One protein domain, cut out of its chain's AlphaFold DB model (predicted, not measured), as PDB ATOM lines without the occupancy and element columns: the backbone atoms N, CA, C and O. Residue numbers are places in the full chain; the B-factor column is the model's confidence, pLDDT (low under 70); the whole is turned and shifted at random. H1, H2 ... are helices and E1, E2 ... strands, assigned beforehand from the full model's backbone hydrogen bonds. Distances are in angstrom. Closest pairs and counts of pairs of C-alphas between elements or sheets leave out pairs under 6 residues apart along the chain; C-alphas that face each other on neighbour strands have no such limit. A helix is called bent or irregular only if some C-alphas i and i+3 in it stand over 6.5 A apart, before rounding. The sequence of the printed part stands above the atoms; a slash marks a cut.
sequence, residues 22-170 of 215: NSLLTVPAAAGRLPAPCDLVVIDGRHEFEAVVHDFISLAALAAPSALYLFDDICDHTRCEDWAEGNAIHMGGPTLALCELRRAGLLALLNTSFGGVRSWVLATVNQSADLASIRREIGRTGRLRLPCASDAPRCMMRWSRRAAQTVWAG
ATOM      1  N   ASN A  22     274.612 230.755 274.957       81.06
ATOM      2  CA  ASN A  22     274.744 230.800 273.505       81.06
ATOM      3  C   ASN A  22     273.671 231.741 272.931       81.06
ATOM      4  O   ASN A  22     272.487 231.551 273.227       81.06
ATOM      5  N   SER A  23     274.057 232.729 272.125       82.12
ATOM      6  CA  SER A  23     273.138 233.679 271.480       82.12
ATOM      7  C   SER A  23     272.068 232.967 270.647       82.12
ATOM      8  O   SER A  23     270.894 233.315 270.750       82.12
ATOM      9  N   LEU A  24     272.426 231.867 269.972       78.19
ATOM     10  CA  LEU A  24     271.510 231.028 269.183       78.19
ATOM     11  C   LEU A  24     270.334 230.460 269.991       78.19
ATOM     12  O   LEU A  24     269.312 230.085 269.424       78.19
ATOM     13  N   LEU A  25     270.489 230.349 271.313       83.38
ATOM     14  CA  LEU A  25     269.474 229.808 272.219       83.38
ATOM     15  C   LEU A  25     268.846 230.903 273.085       83.38
ATOM     16  O   LEU A  25     267.644 230.894 273.343       83.38
ATOM     17  N   THR A  26     269.667 231.839 273.553       87.81
ATOM     18  CA  THR A  26     269.263 232.857 274.528       87.81
ATOM     19  C   THR A  26     268.494 234.006 273.893       87.81
ATOM     20  O   THR A  26     267.515 234.454 274.484       87.81
ATOM     21  N   VAL A  27     268.868 234.437 272.684       87.00
ATOM     22  CA  VAL A  27     268.189 235.529 271.971       87.00
ATOM     23  C   VAL A  27     266.737 235.151 271.635       87.00
ATOM     24  O   VAL A  27     265.838 235.895 272.032       87.00
ATOM     25  N   PRO A  28     266.437 233.975 271.037       82.69
ATOM     26  CA  PRO A  28     265.048 233.566 270.818       82.69
ATOM     27  C   PRO A  28     264.233 233.444 272.113       82.69
ATOM     28  O   PRO A  28     263.065 233.825 272.145       82.69
ATOM     29  N   ALA A  29     264.841 232.951 273.198       85.38
ATOM     30  CA  ALA A  29     264.171 232.823 274.493       85.38
ATOM     31  C   ALA A  29     263.844 234.183 275.144       85.38
ATOM     32  O   ALA A  29     262.943 234.261 275.984       85.38
ATOM     33  N   ALA A  30     264.560 235.247 274.766       83.88
ATOM     34  CA  ALA A  30     264.324 236.605 275.241       83.88
ATOM     35  C   ALA A  30     263.214 237.338 274.466       83.88
ATOM     36  O   ALA A  30     262.673 238.312 274.983       83.88
ATOM     37  N   ALA A  31     262.814 236.857 273.281       80.94
ATOM     38  CA  ALA A  31     261.902 237.570 272.382       80.94
ATOM     39  C   ALA A  31     260.536 237.934 272.976       80.94
ATOM     40  O   ALA A  31     259.980 238.973 272.642       80.94
ATOM     41  N   GLY A  32     260.011 237.116 273.889       77.38
ATOM     42  CA  GLY A  32     258.749 237.394 274.587       77.38
ATOM     43  C   GLY A  32     258.903 238.131 275.920       77.38
ATOM     44  O   GLY A  32     257.924 238.272 276.642       77.38
ATOM     45  N   ARG A  33     260.126 238.517 276.301       83.81
ATOM     46  CA  ARG A  33     260.439 239.095 277.621       83.81
ATOM     47  C   ARG A  33     260.958 240.524 277.545       83.81
ATOM     48  O   ARG A  33     261.123 241.151 278.588       83.81
ATOM     49  N   LEU A  34     261.251 241.021 276.344       83.81
ATOM     50  CA  LEU A  34     261.671 242.402 276.164       83.81
ATOM     51  C   LEU A  34     260.461 243.337 276.300       83.81
ATOM     52  O   LEU A  34     259.414 243.054 275.719       83.81
ATOM     53  N   PRO A  35     260.592 244.449 277.044       85.44
ATOM     54  CA  PRO A  35     259.499 245.403 277.227       85.44
ATOM     55  C   PRO A  35     259.176 246.183 275.944       85.44
ATOM     56  O   PRO A  35     258.059 246.668 275.792       85.44
ATOM     57  N   ALA A  36     260.143 246.307 275.032       89.25
ATOM     58  CA  ALA A  36     260.002 246.963 273.739       89.25
ATOM     59  C   ALA A  36     260.999 246.368 272.724       89.25
ATOM     60  O   ALA A  36     262.006 245.782 273.142       89.25
ATOM     61  N   PRO A  37     260.748 246.524 271.410       93.06
ATOM     62  CA  PRO A  37     261.733 246.217 270.378       93.06
ATOM     63  C   PRO A  37     263.003 247.070 270.517       93.06
ATOM     64  O   PRO A  37     262.963 248.179 271.043       93.06
ATOM     65  N   CYS A  38     264.134 246.565 270.031       94.88
ATOM     66  CA  CYS A  38     265.413 247.270 270.081       94.88
ATOM     67  C   CYS A  38     265.522 248.320 268.966       94.88
ATOM     68  O   CYS A  38     265.390 247.974 267.795       94.88
ATOM     69  N   ASP A  39     265.858 249.564 269.315       97.25
ATOM     70  CA  ASP A  39     266.179 250.624 268.341       97.25
ATOM     71  C   ASP A  39     267.626 250.545 267.818       97.25
ATOM     72  O   ASP A  39     267.939 251.027 266.731       97.25
ATOM     73  N   LEU A  40     268.519 249.923 268.593       97.38
ATOM     74  CA  LEU A  40     269.912 249.675 268.235       97.38
ATOM     75  C   LEU A  40     270.266 248.224 268.557       97.38
ATOM     76  O   LEU A  40     270.072 247.757 269.681       97.38
ATOM     77  N   VAL A  41     270.826 247.533 267.571       96.88
ATOM     78  CA  VAL A  41     271.361 246.180 267.683       96.88
ATOM     79  C   VAL A  41     272.864 246.240 267.457       96.88
ATOM     80  O   VAL A  41     273.317 246.694 266.411       96.88
ATOM     81  N   VAL A  42     273.641 245.764 268.426       97.12
ATOM     82  CA  VAL A  42     275.100 245.644 268.308       97.12
ATOM     83  C   VAL A  42     275.457 244.178 268.098       97.12
ATOM     84  O   VAL A  42     275.009 243.316 268.855       97.12
ATOM     85  N   ILE A  43     276.249 243.902 267.067       96.06
ATOM     86  CA  ILE A  43     276.737 242.573 266.703       96.06
ATOM     87  C   ILE A  43     278.254 242.593 266.884       96.06
ATOM     88  O   ILE A  43     278.996 242.988 265.990       96.06
ATOM     89  N   ASP A  44     278.666 242.193 268.082       93.38
ATOM     90  CA  ASP A  44     280.052 242.085 268.559       93.38
ATOM     91  C   ASP A  44     280.202 240.707 269.222       93.38
ATOM     92  O   ASP A  44     280.293 240.538 270.441       93.38
ATOM     93  N   GLY A  45     279.924 239.692 268.407       83.94
ATOM     94  CA  GLY A  45     279.697 238.332 268.859       83.94
ATOM     95  C   GLY A  45     280.922 237.458 268.667       83.94
ATOM     96  O   GLY A  45     282.069 237.819 268.890       83.94
ATOM     97  N   ARG A  46     280.655 236.238 268.238       83.00
ATOM     98  CA  ARG A  46     281.692 235.321 267.787       83.00
ATOM     99  C   ARG A  46     282.194 235.768 266.415       83.00
ATOM    100  O   ARG A  46     281.387 236.024 265.530       83.00
ATOM    101  N   HIS A  47     283.508 235.865 266.236       88.69
ATOM    102  CA  HIS A  47     284.141 236.407 265.025       88.69
ATOM    103  C   HIS A  47     284.183 235.402 263.857       88.69
ATOM    104  O   HIS A  47     284.925 235.556 262.889       88.69
ATOM    105  N   GLU A  48     283.387 234.342 263.932       87.12
ATOM    106  CA  GLU A  48     283.163 233.382 262.869       87.12
ATOM    107  C   GLU A  48     281.976 233.813 261.996       87.12
ATOM    108  O   GLU A  48     280.902 234.142 262.500       87.12
ATOM    109  N   PHE A  49     282.139 233.730 260.671       87.00
ATOM    110  CA  PHE A  49     281.121 234.109 259.678       87.00
ATOM    111  C   PHE A  49     279.701 233.626 260.030       87.00
ATOM    112  O   PHE A  49     278.757 234.412 260.046       87.00
ATOM    113  N   GLU A  50     279.543 232.331 260.324       85.50
ATOM    114  CA  GLU A  50     278.231 231.737 260.600       85.50
ATOM    115  C   GLU A  50     277.601 232.323 261.862       85.50
ATOM    116  O   GLU A  50     276.402 232.602 261.877       85.50
ATOM    117  N   ALA A  51     278.403 232.545 262.903       87.50
ATOM    118  CA  ALA A  51     277.916 233.083 264.161       87.50
ATOM    119  C   ALA A  51     277.410 234.518 263.987       87.50
ATOM    120  O   ALA A  51     276.298 234.810 264.415       87.50
ATOM    121  N   VAL A  52     278.144 235.362 263.256       92.19
ATOM    122  CA  VAL A  52     277.722 236.740 262.952       92.19
ATOM    123  C   VAL A  52     276.411 236.767 262.166       92.19
ATOM    124  O   VAL A  52     275.498 237.521 262.506       92.19
ATOM    125  N   VAL A  53     276.269 235.920 261.138       91.94
ATOM    126  CA  VAL A  53     275.015 235.847 260.368       91.94
ATOM    127  C   VAL A  53     273.854 235.377 261.247       91.94
ATOM    128  O   VAL A  53     272.745 235.911 261.156       91.94
ATOM    129  N   HIS A  54     274.084 234.396 262.116       89.00
ATOM    130  CA  HIS A  54     273.050 233.924 263.023       89.00
ATOM    131  C   HIS A  54     272.668 234.952 264.093       89.00
ATOM    132  O   HIS A  54     271.477 235.070 264.402       89.00
ATOM    133  N   ASP A  55     273.639 235.679 264.641       92.12
ATOM    134  CA  ASP A  55     273.410 236.756 265.601       92.12
ATOM    135  C   ASP A  55     272.552 237.841 264.952       92.12
ATOM    136  O   ASP A  55     271.515 238.200 265.506       92.12
ATOM    137  N   PHE A  56     272.881 238.257 263.722       94.56
ATOM    138  CA  PHE A  56     272.058 239.187 262.947       94.56
ATOM    139  C   PHE A  56     270.610 238.700 262.791       94.56
ATOM    140  O   PHE A  56     269.682 239.412 263.166       94.56
ATOM    141  N   ILE A  57     270.396 237.483 262.278       91.56
ATOM    142  CA  ILE A  57     269.042 236.952 262.026       91.56
ATOM    143  C   ILE A  57     268.243 236.830 263.331       91.56
ATOM    144  O   ILE A  57     267.038 237.093 263.355       91.56
ATOM    145  N   SER A  58     268.899 236.423 264.418       89.06
ATOM    146  CA  SER A  58     268.251 236.231 265.718       89.06
ATOM    147  C   SER A  58     267.895 237.563 266.368       89.06
ATOM    148  O   SER A  58     266.775 237.726 266.849       89.06
ATOM    149  N   LEU A  59     268.820 238.523 266.353       93.19
ATOM    150  CA  LEU A  59     268.626 239.841 266.949       93.19
ATOM    151  C   LEU A  59     267.676 240.707 266.120       93.19
ATOM    152  O   LEU A  59     266.914 241.480 266.691       93.19
ATOM    153  N   ALA A  60     267.632 240.534 264.797       92.88
ATOM    154  CA  ALA A  60     266.677 241.242 263.952       92.88
ATOM    155  C   ALA A  60     265.216 240.905 264.281       92.88
ATOM    156  O   ALA A  60     264.338 241.734 264.077       92.88
ATOM    157  N   ALA A  61     264.945 239.731 264.859       89.19
ATOM    158  CA  ALA A  61     263.612 239.393 265.350       89.19
ATOM    159  C   ALA A  61     263.190 240.181 266.604       89.19
ATOM    160  O   ALA A  61     262.015 240.144 266.965       89.19
ATOM    161  N   LEU A  62     264.138 240.834 267.280       91.88
ATOM    162  CA  LEU A  62     263.918 241.656 268.473       91.88
ATOM    163  C   LEU A  62     263.931 243.152 268.159       91.88
ATOM    164  O   LEU A  62     263.660 243.962 269.038       91.88
ATOM    165  N   ALA A  63     264.293 243.518 266.935       94.94
ATOM    166  CA  ALA A  63     264.551 244.886 266.540       94.94
ATOM    167  C   ALA A  63     263.274 245.590 266.065       94.94
ATOM    168  O   ALA A  63     262.373 244.971 265.494       94.94
ATOM    169  N   ALA A  64     263.206 246.902 266.277       95.19
ATOM    170  CA  ALA A  64     262.208 247.743 265.633       95.19
ATOM    171  C   ALA A  64     262.426 247.765 264.102       95.19
ATOM    172  O   ALA A  64     263.561 247.626 263.642       95.19
ATOM    173  N   PRO A  65     261.389 248.022 263.282       93.38
ATOM    174  CA  PRO A  65     261.555 248.161 261.828       93.38
ATOM    175  C   PRO A  65     262.526 249.275 261.395       93.38
ATOM    176  O   PRO A  65     263.049 249.236 260.284       93.38
ATOM    177  N   SER A  66     262.747 250.272 262.258       95.69
ATOM    178  CA  SER A  66     263.680 251.389 262.063       95.69
ATOM    179  C   SER A  66     265.022 251.195 262.773       95.69
ATOM    180  O   SER A  66     265.790 252.150 262.882       95.69
ATOM    181  N   ALA A  67     265.292 250.002 263.307       97.75
ATOM    182  CA  ALA A  67     266.477 249.765 264.107       97.75
ATOM    183  C   ALA A  67     267.770 249.937 263.306       97.75
ATOM    184  O   ALA A  67     267.869 249.573 262.128       97.75
ATOM    185  N   LEU A  68     268.785 250.439 264.000       98.25
ATOM    186  CA  LEU A  68     270.150 250.497 263.510       98.25
ATOM    187  C   LEU A  68     270.907 249.235 263.924       98.25
ATOM    188  O   LEU A  68     270.745 248.735 265.036       98.25
ATOM    189  N   TYR A  69     271.768 248.746 263.039       98.00
ATOM    190  CA  TYR A  69     272.623 247.586 263.263       98.00
ATOM    191  C   TYR A  69     274.075 248.031 263.204       98.00
ATOM    192  O   TYR A  69     274.528 248.507 262.164       98.00
ATOM    193  N   LEU A  70     274.790 247.882 264.311       97.88
ATOM    194  CA  LEU A  70     276.213 248.163 264.410       97.88
ATOM    195  C   LEU A  70     276.976 246.842 264.446       97.88
ATOM    196  O   LEU A  70     276.848 246.074 265.395       97.88
ATOM    197  N   PHE A  71     277.744 246.581 263.399       96.75
ATOM    198  CA  PHE A  71     278.661 245.452 263.318       96.75
ATOM    199  C   PHE A  71     280.037 245.928 263.772       96.75
ATOM    200  O   PHE A  71     280.573 246.856 263.158       96.75
ATOM    201  N   ASP A  72     280.568 245.334 264.840       94.50
ATOM    202  CA  ASP A  72     281.930 245.610 265.314       94.50
ATOM    203  C   ASP A  72     282.944 244.696 264.610       94.50
ATOM    204  O   ASP A  72     282.568 243.741 263.920       94.50
ATOM    205  N   ASP A  73     284.226 245.026 264.753       91.12
ATOM    206  CA  ASP A  73     285.350 244.298 264.164       91.12
ATOM    207  C   ASP A  73     285.187 244.063 262.653       91.12
ATOM    208  O   ASP A  73     285.346 242.964 262.127       91.12
ATOM    209  N   ILE A  74     284.877 245.129 261.912       90.56
ATOM    210  CA  ILE A  74     284.773 245.082 260.447       90.56
ATOM    211  C   ILE A  74     285.989 245.743 259.825       90.56
ATOM    212  O   ILE A  74     286.281 246.891 260.122       90.56
ATOM    213  N   CYS A  75     286.673 245.080 258.906       86.50
ATOM    214  CA  CYS A  75     287.773 245.671 258.154       86.50
ATOM    215  C   CYS A  75     287.324 246.143 256.764       86.50
ATOM    216  O   CYS A  75     286.295 245.723 256.229       86.50
ATOM    217  N   ASP A  76     288.128 247.010 256.144       82.12
ATOM    218  CA  ASP A  76     288.005 247.256 254.710       82.12
ATOM    219  C   ASP A  76     288.374 245.964 253.975       82.12
ATOM    220  O   ASP A  76     289.514 245.512 254.047       82.12
ATOM    221  N   HIS A  77     287.423 245.378 253.248       70.75
ATOM    222  CA  HIS A  77     287.605 244.135 252.491       70.75
ATOM    223  C   HIS A  77     288.812 244.126 251.530       70.75
ATOM    224  O   HIS A  77     289.282 243.047 251.163       70.75
ATOM    225  N   THR A  78     289.319 245.298 251.122       70.56
ATOM    226  CA  THR A  78     290.526 245.433 250.288       70.56
ATOM    227  C   THR A  78     291.825 245.518 251.092       70.56
ATOM    228  O   THR A  78     292.896 245.339 250.519       70.56
ATOM    229  N   ARG A  79     291.736 245.773 252.403       72.94
ATOM    230  CA  ARG A  79     292.862 246.052 253.309       72.94
ATOM    231  C   ARG A  79     292.758 245.336 254.659       72.94
ATOM    232  O   ARG A  79     293.422 245.721 255.617       72.94
ATOM    233  N   CYS A  80     291.952 244.279 254.763       72.88
ATOM    234  CA  CYS A  80     291.805 243.498 255.998       72.88
ATOM    235  C   CYS A  80     293.135 242.922 256.508       72.88
ATOM    236  O   CYS A  80     293.277 242.637 257.692       72.88
ATOM    237  N   GLU A  81     294.110 242.758 255.618       66.44
ATOM    238  CA  GLU A  81     295.449 242.254 255.915       66.44
ATOM    239  C   GLU A  81     296.430 243.308 256.445       66.44
ATOM    240  O   GLU A  81     297.402 242.936 257.098       66.44
ATOM    241  N   ASP A  82     296.160 244.601 256.230       64.00
ATOM    242  CA  ASP A  82     297.033 245.704 256.662       64.00
ATOM    243  C   ASP A  82     296.956 245.967 258.175       64.00
ATOM    244  O   ASP A  82     297.730 246.754 258.721       64.00
ATOM    245  N   TRP A  83     296.027 245.309 258.871       62.62
ATOM    246  CA  TRP A  83     295.884 245.392 260.320       62.62
ATOM    247  C   TRP A  83     296.967 244.527 260.974       62.62
ATOM    248  O   TRP A  83     296.743 243.387 261.384       62.62
ATOM    249  N   ALA A  84     298.171 245.101 261.004       47.25
ATOM    250  CA  ALA A  84     299.471 244.501 261.305       47.25
ATOM    251  C   ALA A  84     299.640 243.893 262.717       47.25
ATOM    252  O   ALA A  84     300.723 243.420 263.050       47.25
ATOM    253  N   GLU A  85     298.591 243.832 263.536       57.56
ATOM    254  CA  GLU A  85     298.651 243.419 264.947       57.56
ATOM    255  C   GLU A  85     297.769 242.193 265.254       57.56
ATOM    256  O   GLU A  85     297.178 242.080 266.319       57.56
ATOM    257  N   GLY A  86     297.620 241.261 264.307       57.84
ATOM    258  CA  GLY A  86     296.877 240.007 264.532       57.84
ATOM    259  C   GLY A  86     295.345 240.139 264.531       57.84
ATOM    260  O   GLY A  86     294.648 239.128 264.463       57.84
ATOM    261  N   ASN A  87     294.810 241.361 264.490       63.62
ATOM    262  CA  ASN A  87     293.365 241.624 264.487       63.62
ATOM    263  C   ASN A  87     292.651 241.226 263.187       63.62
ATOM    264  O   ASN A  87     291.443 241.001 263.205       63.62
ATOM    265  N   ALA A  88     293.374 241.037 262.078       66.00
ATOM    266  CA  ALA A  88     292.793 240.532 260.828       66.00
ATOM    267  C   ALA A  88     292.013 239.214 261.031       66.00
ATOM    268  O   ALA A  88     291.007 238.965 260.366       66.00
ATOM    269  N   ILE A  89     292.453 238.392 261.991       67.50
ATOM    270  CA  ILE A  89     291.813 237.125 262.362       67.50
ATOM    271  C   ILE A  89     290.394 237.334 262.888       67.50
ATOM    272  O   ILE A  89     289.488 236.559 262.588       67.50
ATOM    273  N   HIS A  90     290.219 238.397 263.659       79.81
ATOM    274  CA  HIS A  90     288.984 238.750 264.334       79.81
ATOM    275  C   HIS A  90     288.021 239.495 263.410       79.81
ATOM    276  O   HIS A  90     286.815 239.383 263.580       79.81
ATOM    277  N   MET A  91     288.533 240.169 262.379       85.69
ATOM    278  CA  MET A  91     287.700 241.051 261.565       85.69
ATOM    279  C   MET A  91     287.117 240.414 260.309       85.69
ATOM    280  O   MET A  91     286.052 240.814 259.830       85.69
ATOM    281  N   GLY A  92     287.781 239.420 259.719       84.12
ATOM    282  CA  GLY A  92     287.315 238.943 258.419       84.12
ATOM    283  C   GLY A  92     286.048 238.088 258.475       84.12
ATOM    284  O   GLY A  92     285.236 238.172 257.559       84.12
ATOM    285  N   GLY A  93     285.806 237.312 259.535       87.50
ATOM    286  CA  GLY A  93     284.525 236.607 259.689       87.50
ATOM    287  C   GLY A  93     283.326 237.570 259.698       87.50
ATOM    288  O   GLY A  93     282.450 237.424 258.836       87.50
ATOM    289  N   PRO A  94     283.316 238.586 260.583       92.56
ATOM    290  CA  PRO A  94     282.321 239.656 260.577       92.56
ATOM    291  C   PRO A  94     282.222 240.400 259.241       92.56
ATOM    292  O   PRO A  94     281.123 240.584 258.718       92.56
ATOM    293  N   THR A  95     283.357 240.746 258.627       91.00
ATOM    294  CA  THR A  95     283.389 241.466 257.340       91.00
ATOM    295  C   THR A  95     282.752 240.655 256.210       91.00
ATOM    296  O   THR A  95     281.941 241.177 255.440       91.00
ATOM    297  N   LEU A  96     283.058 239.356 256.120       88.00
ATOM    298  CA  LEU A  96     282.456 238.464 255.129       88.00
ATOM    299  C   LEU A  96     280.951 238.303 255.361       88.00
ATOM    300  O   LEU A  96     280.181 238.318 254.402       88.00
ATOM    301  N   ALA A  97     280.534 238.165 256.623       91.62
ATOM    302  CA  ALA A  97     279.129 238.038 256.995       91.62
ATOM    303  C   ALA A  97     278.341 239.281 256.586       91.62
ATOM    304  O   ALA A  97     277.348 239.166 255.869       91.62
ATOM    305  N   LEU A  98     278.827 240.468 256.955       92.50
ATOM    306  CA  LEU A  98     278.238 241.743 256.559       92.50
ATOM    307  C   LEU A  98     278.111 241.860 255.034       92.50
ATOM    308  O   LEU A  98     277.064 242.260 254.520       92.50
ATOM    309  N   CYS A  99     279.163 241.484 254.305       90.44
ATOM    310  CA  CYS A  99     279.168 241.548 252.850       90.44
ATOM    311  C   CYS A  99     278.113 240.617 252.227       90.44
ATOM    312  O   CYS A  99     277.342 241.051 251.369       90.44
ATOM    313  N   GLU A 100     278.010 239.367 252.687       88.94
ATOM    314  CA  GLU A 100     277.002 238.423 252.188       88.94
ATOM    315  C   GLU A 100     275.573 238.816 252.593       88.94
ATOM    316  O   GLU A 100     274.656 238.678 251.786       88.94
ATOM    317  N   LEU A 101     275.367 239.375 253.790       92.44
ATOM    318  CA  LEU A 101     274.070 239.909 254.224       92.44
ATOM    319  C   LEU A 101     273.614 241.084 253.346       92.44
ATOM    320  O   LEU A 101     272.452 241.145 252.936       92.44
ATOM    321  N   ARG A 102     274.535 241.994 253.004       91.81
ATOM    322  CA  ARG A 102     274.280 243.081 252.049       91.81
ATOM    323  C   ARG A 102     273.971 242.533 250.656       91.81
ATOM    324  O   ARG A 102     272.998 242.955 250.040       91.81
ATOM    325  N   ARG A 103     274.769 241.581 250.161       86.62
ATOM    326  CA  ARG A 103     274.576 240.955 248.840       86.62
ATOM    327  C   ARG A 103     273.237 240.226 248.740       86.62
ATOM    328  O   ARG A 103     272.597 240.262 247.697       86.62
ATOM    329  N   ALA A 104     272.796 239.610 249.832       87.06
ATOM    330  CA  ALA A 104     271.487 238.982 249.964       87.06
ATOM    331  C   ALA A 104     270.322 239.993 250.036       87.06
ATOM    332  O   ALA A 104     269.169 239.590 250.168       87.06
ATOM    333  N   GLY A 105     270.605 241.300 249.975       90.81
ATOM    334  CA  GLY A 105     269.604 242.362 250.033       90.81
ATOM    335  C   GLY A 105     268.982 242.550 251.414       90.81
ATOM    336  O   GLY A 105     267.938 243.187 251.509       90.81
ATOM    337  N   LEU A 106     269.593 241.999 252.473       93.25
ATOM    338  CA  LEU A 106     269.067 242.058 253.841       93.25
ATOM    339  C   LEU A 106     269.468 243.344 254.566       93.25
ATOM    340  O   LEU A 106     268.760 243.775 255.472       93.25
ATOM    341  N   LEU A 107     270.591 243.946 254.171       95.19
ATOM    342  CA  LEU A 107     271.157 245.137 254.800       95.19
ATOM    343  C   LEU A 107     271.380 246.265 253.793       95.19
ATOM    344  O   LEU A 107     271.871 246.031 252.687       95.19
ATOM    345  N   ALA A 108     271.118 247.492 254.234       94.75
ATOM    346  CA  ALA A 108     271.580 248.722 253.604       94.75
ATOM    347  C   ALA A 108     272.623 249.385 254.513       94.75
ATOM    348  O   ALA A 108     272.369 249.601 255.696       94.75
ATOM    349  N   LEU A 109     273.813 249.677 253.981       94.56
ATOM    350  CA  LEU A 109     274.882 250.307 254.761       94.56
ATOM    351  C   LEU A 109     274.638 251.813 254.844       94.56
ATOM    352  O   LEU A 109     274.382 252.446 253.822       94.56
ATOM    353  N   LEU A 110     274.745 252.369 256.047       94.94
ATOM    354  CA  LEU A 110     274.576 253.798 256.298       94.94
ATOM    355  C   LEU A 110     275.914 254.506 256.471       94.94
ATOM    356  O   LEU A 110     276.123 255.582 255.921       94.94
ATOM    357  N   ASN A 111     276.803 253.921 257.272       94.69
ATOM    358  CA  ASN A 111     278.084 254.525 257.603       94.69
ATOM    359  C   ASN A 111     279.117 253.448 257.941       94.69
ATOM    360  O   ASN A 111     278.766 252.357 258.390       94.69
ATOM    361  N   THR A 112     280.389 253.766 257.754       92.31
ATOM    362  CA  THR A 112     281.507 252.870 258.038       92.31
ATOM    363  C   THR A 112     282.644 253.647 258.676       92.31
ATOM    364  O   THR A 112     282.960 254.748 258.227       92.31
ATOM    365  N   SER A 113     283.309 253.056 259.660       90.00
ATOM    366  CA  SER A 113     284.546 253.592 260.216       90.00
ATOM    367  C   SER A 113     285.647 252.551 260.093       90.00
ATOM    368  O   SER A 113     285.603 251.507 260.738       90.00
ATOM    369  N   PHE A 114     286.627 252.845 259.240       81.50
ATOM    370  CA  PHE A 114     287.809 252.017 259.012       81.50
ATOM    371  C   PHE A 114     289.049 252.824 259.402       81.50
ATOM    372  O   PHE A 114     289.697 253.436 258.556       81.50
ATOM    373  N   GLY A 115     289.353 252.894 260.698       68.75
ATOM    374  CA  GLY A 115     290.542 253.595 261.177       68.75
ATOM    375  C   GLY A 115     290.728 253.506 262.687       68.75
ATOM    376  O   GLY A 115     289.761 253.511 263.441       68.75
ATOM    377  N   GLY A 116     291.985 253.462 263.131       71.38
ATOM    378  CA  GLY A 116     292.339 253.364 264.549       71.38
ATOM    379  C   GLY A 116     292.296 251.932 265.085       71.38
ATOM    380  O   GLY A 116     292.520 250.983 264.348       71.38
ATOM    381  N   VAL A 117     292.044 251.784 266.387       70.94
ATOM    382  CA  VAL A 117     292.060 250.484 267.092       70.94
ATOM    383  C   VAL A 117     290.767 249.677 266.946       70.94
ATOM    384  O   VAL A 117     290.731 248.519 267.349       70.94
ATOM    385  N   ARG A 118     289.700 250.282 266.412       77.75
ATOM    386  CA  ARG A 118     288.397 249.642 266.203       77.75
ATOM    387  C   ARG A 118     287.778 250.107 264.904       77.75
ATOM    388  O   ARG A 118     287.948 251.257 264.509       77.75
ATOM    389  N   SER A 119     287.017 249.225 264.286       89.56
ATOM    390  CA  SER A 119     286.374 249.491 263.014       89.56
ATOM    391  C   SER A 119     285.008 248.831 262.970       89.56
ATOM    392  O   SER A 119     284.825 247.707 263.425       89.56
ATOM    393  N   TRP A 120     284.031 249.561 262.447       93.75
ATOM    394  CA  TRP A 120     282.628 249.189 262.556       93.75
ATOM    395  C   TRP A 120     281.840 249.627 261.330       93.75
ATOM    396  O   TRP A 120     282.234 250.533 260.587       93.75
ATOM    397  N   VAL A 121     280.683 248.999 261.143       96.06
ATOM    398  CA  VAL A 121     279.710 249.386 260.121       96.06
ATOM    399  C   VAL A 121     278.337 249.559 260.741       96.06
ATOM    400  O   VAL A 121     277.862 248.698 261.476       96.06
ATOM    401  N   LEU A 122     277.694 250.675 260.408       97.62
ATOM    402  CA  LEU A 122     276.309 250.960 260.739       97.62
ATOM    403  C   LEU A 122     275.425 250.669 259.524       97.62
ATOM    404  O   LEU A 122     275.700 251.136 258.415       97.62
ATOM    405  N   ALA A 123     274.349 249.922 259.734       97.75
ATOM    406  CA  ALA A 123     273.424 249.490 258.698       97.75
ATOM    407  C   ALA A 123     271.967 249.527 259.180       97.75
ATOM    408  O   ALA A 123     271.690 249.608 260.375       97.75
ATOM    409  N   THR A 124     271.033 249.416 258.241       97.50
ATOM    410  CA  THR A 124     269.613 249.135 258.494       97.50
ATOM    411  C   THR A 124     269.208 247.848 257.799       97.50
ATOM    412  O   THR A 124     269.815 247.448 256.802       97.50
ATOM    413  N   VAL A 125     268.146 247.210 258.288       95.75
ATOM    414  CA  VAL A 125     267.511 246.105 257.563       95.75
ATOM    415  C   VAL A 125     266.710 246.655 256.392       95.75
ATOM    416  O   VAL A 125     265.986 247.643 256.520       95.75
ATOM    417  N   ASN A 126     266.822 246.001 255.241       91.12
ATOM    418  CA  ASN A 126     265.926 246.269 254.129       91.12
ATOM    419  C   ASN A 126     264.532 245.719 254.459       91.12
ATOM    420  O   ASN A 126     264.370 244.516 254.655       91.12
ATOM    421  N   GLN A 127     263.515 246.578 254.504       86.56
ATOM    422  CA  GLN A 127     262.164 246.183 254.916       86.56
ATOM    423  C   GLN A 127     261.498 245.183 253.960       86.56
ATOM    424  O   GLN A 127     260.573 244.483 254.359       86.56
ATOM    425  N   SER A 128     261.981 245.068 252.717       83.88
ATOM    426  CA  SER A 128     261.508 244.043 251.780       83.88
ATOM    427  C   SER A 128     262.089 242.649 252.052       83.88
ATOM    428  O   SER A 128     261.726 241.690 251.372       83.88
ATOM    429  N   ALA A 129     263.029 242.516 252.990       85.50
ATOM    430  CA  ALA A 129     263.664 241.247 253.304       85.50
ATOM    431  C   ALA A 129     262.741 240.337 254.133       85.50
ATOM    432  O   ALA A 129     262.354 240.671 255.252       85.50
ATOM    433  N   ASP A 130     262.469 239.126 253.640       87.06
ATOM    434  CA  ASP A 130     261.729 238.104 254.396       87.06
ATOM    435  C   ASP A 130     262.652 237.351 255.376       87.06
ATOM    436  O   ASP A 130     262.972 236.165 255.220       87.06
ATOM    437  N   LEU A 131     263.091 238.056 256.423       87.00
ATOM    438  CA  LEU A 131     263.899 237.478 257.505       87.00
ATOM    439  C   LEU A 131     263.168 236.336 258.228       87.00
ATOM    440  O   LEU A 131     263.799 235.401 258.729       87.00
ATOM    441  N   ALA A 132     261.832 236.372 258.259       85.75
ATOM    442  CA  ALA A 132     261.029 235.325 258.873       85.75
ATOM    443  C   ALA A 132     261.155 233.996 258.112       85.75
ATOM    444  O   ALA A 132     261.271 232.946 258.749       85.75
ATOM    445  N   SER A 133     261.176 234.027 256.777       85.81
ATOM    446  CA  SER A 133     261.407 232.844 255.941       85.81
ATOM    447  C   SER A 133     262.803 232.264 256.124       85.81
ATOM    448  O   SER A 133     262.931 231.064 256.370       85.81
ATOM    449  N   ILE A 134     263.837 233.110 256.135       85.50
ATOM    450  CA  ILE A 134     265.222 232.672 256.378       85.50
ATOM    451  C   ILE A 134     265.329 231.968 257.737       85.50
ATOM    452  O   ILE A 134     265.878 230.870 257.842       85.50
ATOM    453  N   ARG A 135     264.732 232.553 258.783       85.12
ATOM    454  CA  ARG A 135     264.706 231.955 260.123       85.12
ATOM    455  C   ARG A 135     263.966 230.615 260.153       85.12
ATOM    456  O   ARG A 135     264.438 229.680 260.798       85.12
ATOM    457  N   ARG A 136     262.820 230.502 259.465       85.44
ATOM    458  CA  ARG A 136     262.078 229.231 259.354       85.44
ATOM    459  C   ARG A 136     262.919 228.156 258.669       85.44
ATOM    460  O   ARG A 136     262.956 227.029 259.154       85.44
ATOM    461  N   GLU A 137     263.618 228.498 257.590       83.75
ATOM    462  CA  GLU A 137     264.465 227.552 256.860       83.75
ATOM    463  C   GLU A 137     265.655 227.076 257.701       83.75
ATOM    464  O   GLU A 137     265.932 225.874 257.738       83.75
ATOM    465  N   ILE A 138     266.302 227.982 258.444       81.19
ATOM    466  CA  ILE A 138     267.342 227.622 259.418       81.19
ATOM    467  C   ILE A 138     266.779 226.662 260.467       81.19
ATOM    468  O   ILE A 138     267.377 225.620 260.719       81.19
ATOM    469  N   GLY A 139     265.620 226.974 261.055       81.62
ATOM    470  CA  GLY A 139     264.991 226.116 262.062       81.62
ATOM    471  C   GLY A 139     264.620 224.730 261.526       81.62
ATOM    472  O   GLY A 139     264.749 223.737 262.238       81.62
ATOM    473  N   ARG A 140     264.199 224.651 260.258       83.69
ATOM    474  CA  ARG A 140     263.802 223.405 259.588       83.69
ATOM    475  C   ARG A 140     264.994 222.534 259.200       83.69
ATOM    476  O   ARG A 140     264.936 221.318 259.351       83.69
ATOM    477  N   THR A 141     266.039 223.135 258.638       82.69
ATOM    478  CA  THR A 141     267.156 222.396 258.026       82.69
ATOM    479  C   THR A 141     268.391 222.314 258.906       82.69
ATOM    480  O   THR A 141     269.263 221.486 258.651       82.69
ATOM    481  N   GLY A 142     268.502 223.191 259.904       79.44
ATOM    482  CA  GLY A 142     269.752 223.418 260.614       79.44
ATOM    483  C   GLY A 142     270.870 223.914 259.693       79.44
ATOM    484  O   GLY A 142     272.038 223.664 259.974       79.44
ATOM    485  N   ARG A 143     270.540 224.546 258.561       79.50
ATOM    486  CA  ARG A 143     271.518 225.076 257.608       79.50
ATOM    487  C   ARG A 143     271.215 226.538 257.327       79.50
ATOM    488  O   ARG A 143     270.074 226.912 257.057       79.50
ATOM    489  N   LEU A 144     272.257 227.357 257.362       78.81
ATOM    490  CA  LEU A 144     272.180 228.751 256.956       78.81
ATOM    491  C   LEU A 144     272.188 228.841 255.426       78.81
ATOM    492  O   LEU A 144     273.155 228.435 254.785       78.81
ATOM    493  N   ARG A 145     271.116 229.389 254.849       81.12
ATOM    494  CA  ARG A 145     271.009 229.692 253.417       81.12
ATOM    495  C   ARG A 145     270.526 231.126 253.239       81.12
ATOM    496  O   ARG A 145     269.392 231.441 253.584       81.12
ATOM    497  N   LEU A 146     271.394 231.983 252.709       79.12
ATOM    498  CA  LEU A 146     271.036 233.352 252.347       79.12
ATOM    499  C   LEU A 146     270.445 233.384 250.926       79.12
ATOM    500  O   LEU A 146     270.902 232.618 250.069       79.12
ATOM    501  N   PRO A 147     269.436 234.236 250.660       75.00
ATOM    502  CA  PRO A 147     268.901 234.398 249.318       75.00
ATOM    503  C   PRO A 147     269.999 234.902 248.381       75.00
ATOM    504  O   PRO A 147     270.852 235.709 248.747       75.00
ATOM    505  N   CYS A 148     270.000 234.382 247.160       64.88
ATOM    506  CA  CYS A 148     270.955 234.797 246.148       64.88
ATOM    507  C   CYS A 148     270.388 236.011 245.417       64.88
ATOM    508  O   CYS A 148     269.322 235.906 244.816       64.88
ATOM    509  N   ALA A 149     271.111 237.131 245.418       63.06
ATOM    510  CA  ALA A 149     270.973 238.078 244.319       63.06
ATOM    511  C   ALA A 149     271.501 237.372 243.062       63.06
ATOM    512  O   ALA A 149     272.627 236.867 243.084       63.06
ATOM    513  N   SER A 150     270.674 237.272 242.020       56.62
ATOM    514  CA  SER A 150     270.923 236.446 240.830       56.62
ATOM    515  C   SER A 150     272.227 236.782 240.102       56.62
ATOM    516  O   SER A 150     272.799 235.893 239.483       56.62
ATOM    517  N   ASP A 151     272.740 238.009 240.250       63.84
ATOM    518  CA  ASP A 151     273.788 238.535 239.365       63.84
ATOM    519  C   ASP A 151     274.961 239.219 240.093       63.84
ATOM    520  O   ASP A 151     275.870 239.753 239.457       63.84
ATOM    521  N   ALA A 152     274.986 239.215 241.431       59.12
ATOM    522  CA  ALA A 152     276.060 239.869 242.179       59.12
ATOM    523  C   ALA A 152     277.249 238.913 242.404       59.12
ATOM    524  O   ALA A 152     277.049 237.837 242.990       59.12
ATOM    525  N   PRO A 153     278.488 239.290 242.015       65.81
ATOM    526  CA  PRO A 153     279.672 238.492 242.313       65.81
ATOM    527  C   PRO A 153     279.793 238.272 243.825       65.81
ATOM    528  O   PRO A 153     279.428 239.133 244.629       65.81
ATOM    529  N   ARG A 154     280.286 237.091 244.219       69.62
ATOM    530  CA  ARG A 154     280.506 236.772 245.635       69.62
ATOM    531  C   ARG A 154     281.470 237.764 246.268       69.62
ATOM    532  O   ARG A 154     282.385 238.261 245.612       69.62
ATOM    533  N   CYS A 155     281.299 237.967 247.569       73.94
ATOM    534  CA  CYS A 155     282.240 238.729 248.367       73.94
ATOM    535  C   CYS A 155     283.588 238.001 248.397       73.94
ATOM    536  O   CYS A 155     283.783 237.034 249.132       73.94
ATOM    537  N   MET A 156     284.519 238.439 247.552       68.12
ATOM    538  CA  MET A 156     285.886 237.934 247.553       68.12
ATOM    539  C   MET A 156     286.709 238.769 248.521       68.12
ATOM    540  O   MET A 156     287.096 239.890 248.204       68.12
ATOM    541  N   MET A 157     287.003 238.211 249.692       68.25
ATOM    542  CA  MET A 157     288.028 238.781 250.559       68.25
ATOM    543  C   MET A 157     289.381 238.192 250.185       68.25
ATOM    544  O   MET A 157     289.538 236.968 250.093       68.25
ATOM    545  N   ARG A 158     290.362 239.064 249.966       63.50
ATOM    546  CA  ARG A 158     291.751 238.641 249.815       63.50
ATOM    547  C   ARG A 158     292.349 238.486 251.203       63.50
ATOM    548  O   ARG A 158     292.367 239.421 251.990       63.50
ATOM    549  N   TRP A 159     292.809 237.276 251.483       58.72
ATOM    550  CA  TRP A 159     293.606 236.970 252.657       58.72
ATOM    551  C   TRP A 159     295.011 236.624 252.189       58.72
ATOM    552  O   TRP A 159     295.178 235.689 251.395       58.72
ATOM    553  N   SER A 160     296.038 237.303 252.693       54.69
ATOM    554  CA  SER A 160     297.398 236.798 252.533       54.69
ATOM    555  C   SER A 160     297.527 235.395 253.159       54.69
ATOM    556  O   SER A 160     296.942 235.084 254.204       54.69
ATOM    557  N   ARG A 161     298.318 234.510 252.525       51.00
ATOM    558  CA  ARG A 161     298.503 233.112 252.977       51.00
ATOM    559  C   ARG A 161     298.960 233.005 254.443       51.00
ATOM    560  O   ARG A 161     298.637 232.013 255.088       51.00
ATOM    561  N   ARG A 162     299.678 234.008 254.969       52.00
ATOM    562  CA  ARG A 162     300.174 234.038 256.360       52.00
ATOM    563  C   ARG A 162     299.083 234.363 257.380       52.00
ATOM    564  O   ARG A 162     299.013 233.707 258.418       52.00
ATOM    565  N   ALA A 163     298.208 235.325 257.080       49.38
ATOM    566  CA  ALA A 163     297.095 235.670 257.963       49.38
ATOM    567  C   ALA A 163     296.135 234.481 258.099       49.38
ATOM    568  O   ALA A 163     295.849 234.050 259.212       49.38
ATOM    569  N   ALA A 164     295.760 233.859 256.974       48.50
ATOM    570  CA  ALA A 164     294.912 232.671 256.973       48.50
ATOM    571  C   ALA A 164     295.512 231.530 257.819       48.50
ATOM    572  O   ALA A 164     294.820 230.967 258.651       48.50
ATOM    573  N   GLN A 165     296.803 231.213 257.689       41.06
ATOM    574  CA  GLN A 165     297.428 230.130 258.469       41.06
ATOM    575  C   GLN A 165     297.343 230.330 259.993       41.06
ATOM    576  O   GLN A 165     297.222 229.347 260.723       41.06
ATOM    577  N   THR A 166     297.353 231.578 260.466       43.03
ATOM    578  CA  THR A 166     297.373 231.905 261.901       43.03
ATOM    579  C   THR A 166     295.965 231.909 262.516       43.03
ATOM    580  O   THR A 166     295.796 231.397 263.620       43.03
ATOM    581  N   VAL A 167     294.941 232.361 261.767       45.62
ATOM    582  CA  VAL A 167     293.503 232.266 262.141       45.62
ATOM    583  C   VAL A 167     293.135 230.852 262.586       45.62
ATOM    584  O   VAL A 167     292.419 230.654 263.563       45.62
ATOM    585  N   TRP A 168     293.629 229.864 261.843       38.25
ATOM    586  CA  TRP A 168     293.187 228.478 261.955       38.25
ATOM    587  C   TRP A 168     294.074 227.622 262.863       38.25
ATOM    588  O   TRP A 168     293.625 226.580 263.335       38.25
ATOM    589  N   ALA A 169     295.316 228.042 263.121       38.44
ATOM    590  CA  ALA A 169     296.207 227.354 264.054       38.44
ATOM    591  C   ALA A 169     295.849 227.642 265.526       38.44
ATOM    592  O   ALA A 169     296.069 226.785 266.372       38.44
ATOM    593  N   GLY A 170     295.260 228.808 265.828       36.06
ATOM    594  CA  GLY A 170     294.818 229.169 267.184       36.06
ATOM    595  C   GLY A 170     293.457 228.593 267.597       36.06
ATOM    596  O   GLY A 170     293.115 228.604 268.778       36.06
TER     597      GLY A 170
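This is residues 22 to 170 of the 215 residues of the protein "Hypothetical protein" of Haptolina ericina (UniProt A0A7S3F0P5). A strongly twisted sheet of four strands has helices H2 and H3 over one face and no named helix over the other. H1 and H4 pack on H2, away from the sheet, and H5 packs on the first residues of H3 at the far end of a long loop. The printed part has 149 residues, with five named helices and four named strands that follow each other along the chain as H1 E1 H2 E2 H3 E3 E4 H4 H5; the mixed sheet runs E1 E2 E4 E3. The class is mixed, helices and strands; the whole is compact, with a radius of gyration of the C-alphas of 15.5 A and spans of 44 by 32 by 30 A.

Find C-alpha 23 at (273.138, 233.679, 271.480), where H1 begins; it ends at residue 30. E1 is residues 38 to 43, and H2, residues 49 to 60, covers 16.7 A. E2, residues 63 to 71, bends by 116 degrees at residue 66. Look for H3 from C-alpha 88 at (292.793, 240.532, 260.828) to residue 103, 21.8 A; it is only just irregular, C-alphas 90 and 93 being 6.8 A apart. E3, residues 107 to 115, spans 22.1 A, and E4, residues 118 to 125, spans 22.9 A. H4 is residues 131 to 141, 15.4 A; H5, residues 161 to 169, ends at (296.207, 227.354, 264.054).

Start at the sheet. E1 and E2 are parallel, with N 41 and O 68 at 2.8 A; E2 and E4 are antiparallel, with N 69 and O 123 at 2.8 A; the hairpin E3 and E4 has N 122 and O 111 at 2.8 A. E1, H2, E2 form a strand-helix-strand unit, two parallel neighbour strands with a helix between; E2, H3, E3 form a split one, with E4 between its strands. Both crossovers are right-handed. H2 and H3 lie on the same face, a two-layer arrangement, at heights over the sheet of 9.9 A and 9.8 A. H2, the hub, touches H3 at C-alphas 49 and 93, 4.2 A, H1 at 27 and 58, 6.3 A, and H4 at 57 and 131, 6.9 A, the closest pairs. H5 touches H3 with C-alphas 89 and 167 closest, 5.1 A, about perpendicular at 80 degrees. Every O i to N i+4 pair is within hydrogen-bond range in H2 and H4, but 3 of 4 in H1, 10 of 12 in H3 and 4 of 5 in H5.

The C-alphas of Pro 35 and Arg 161, the two farthest apart, are 47.5 A from each other. The printed part has no cut. The links E2 to H3 and H4 to H5 are long. Mean pLDDT of the printed part is 81.2; look for values under 70 at residues 81 to 89, 115, 148 to 154 and 156 to 170.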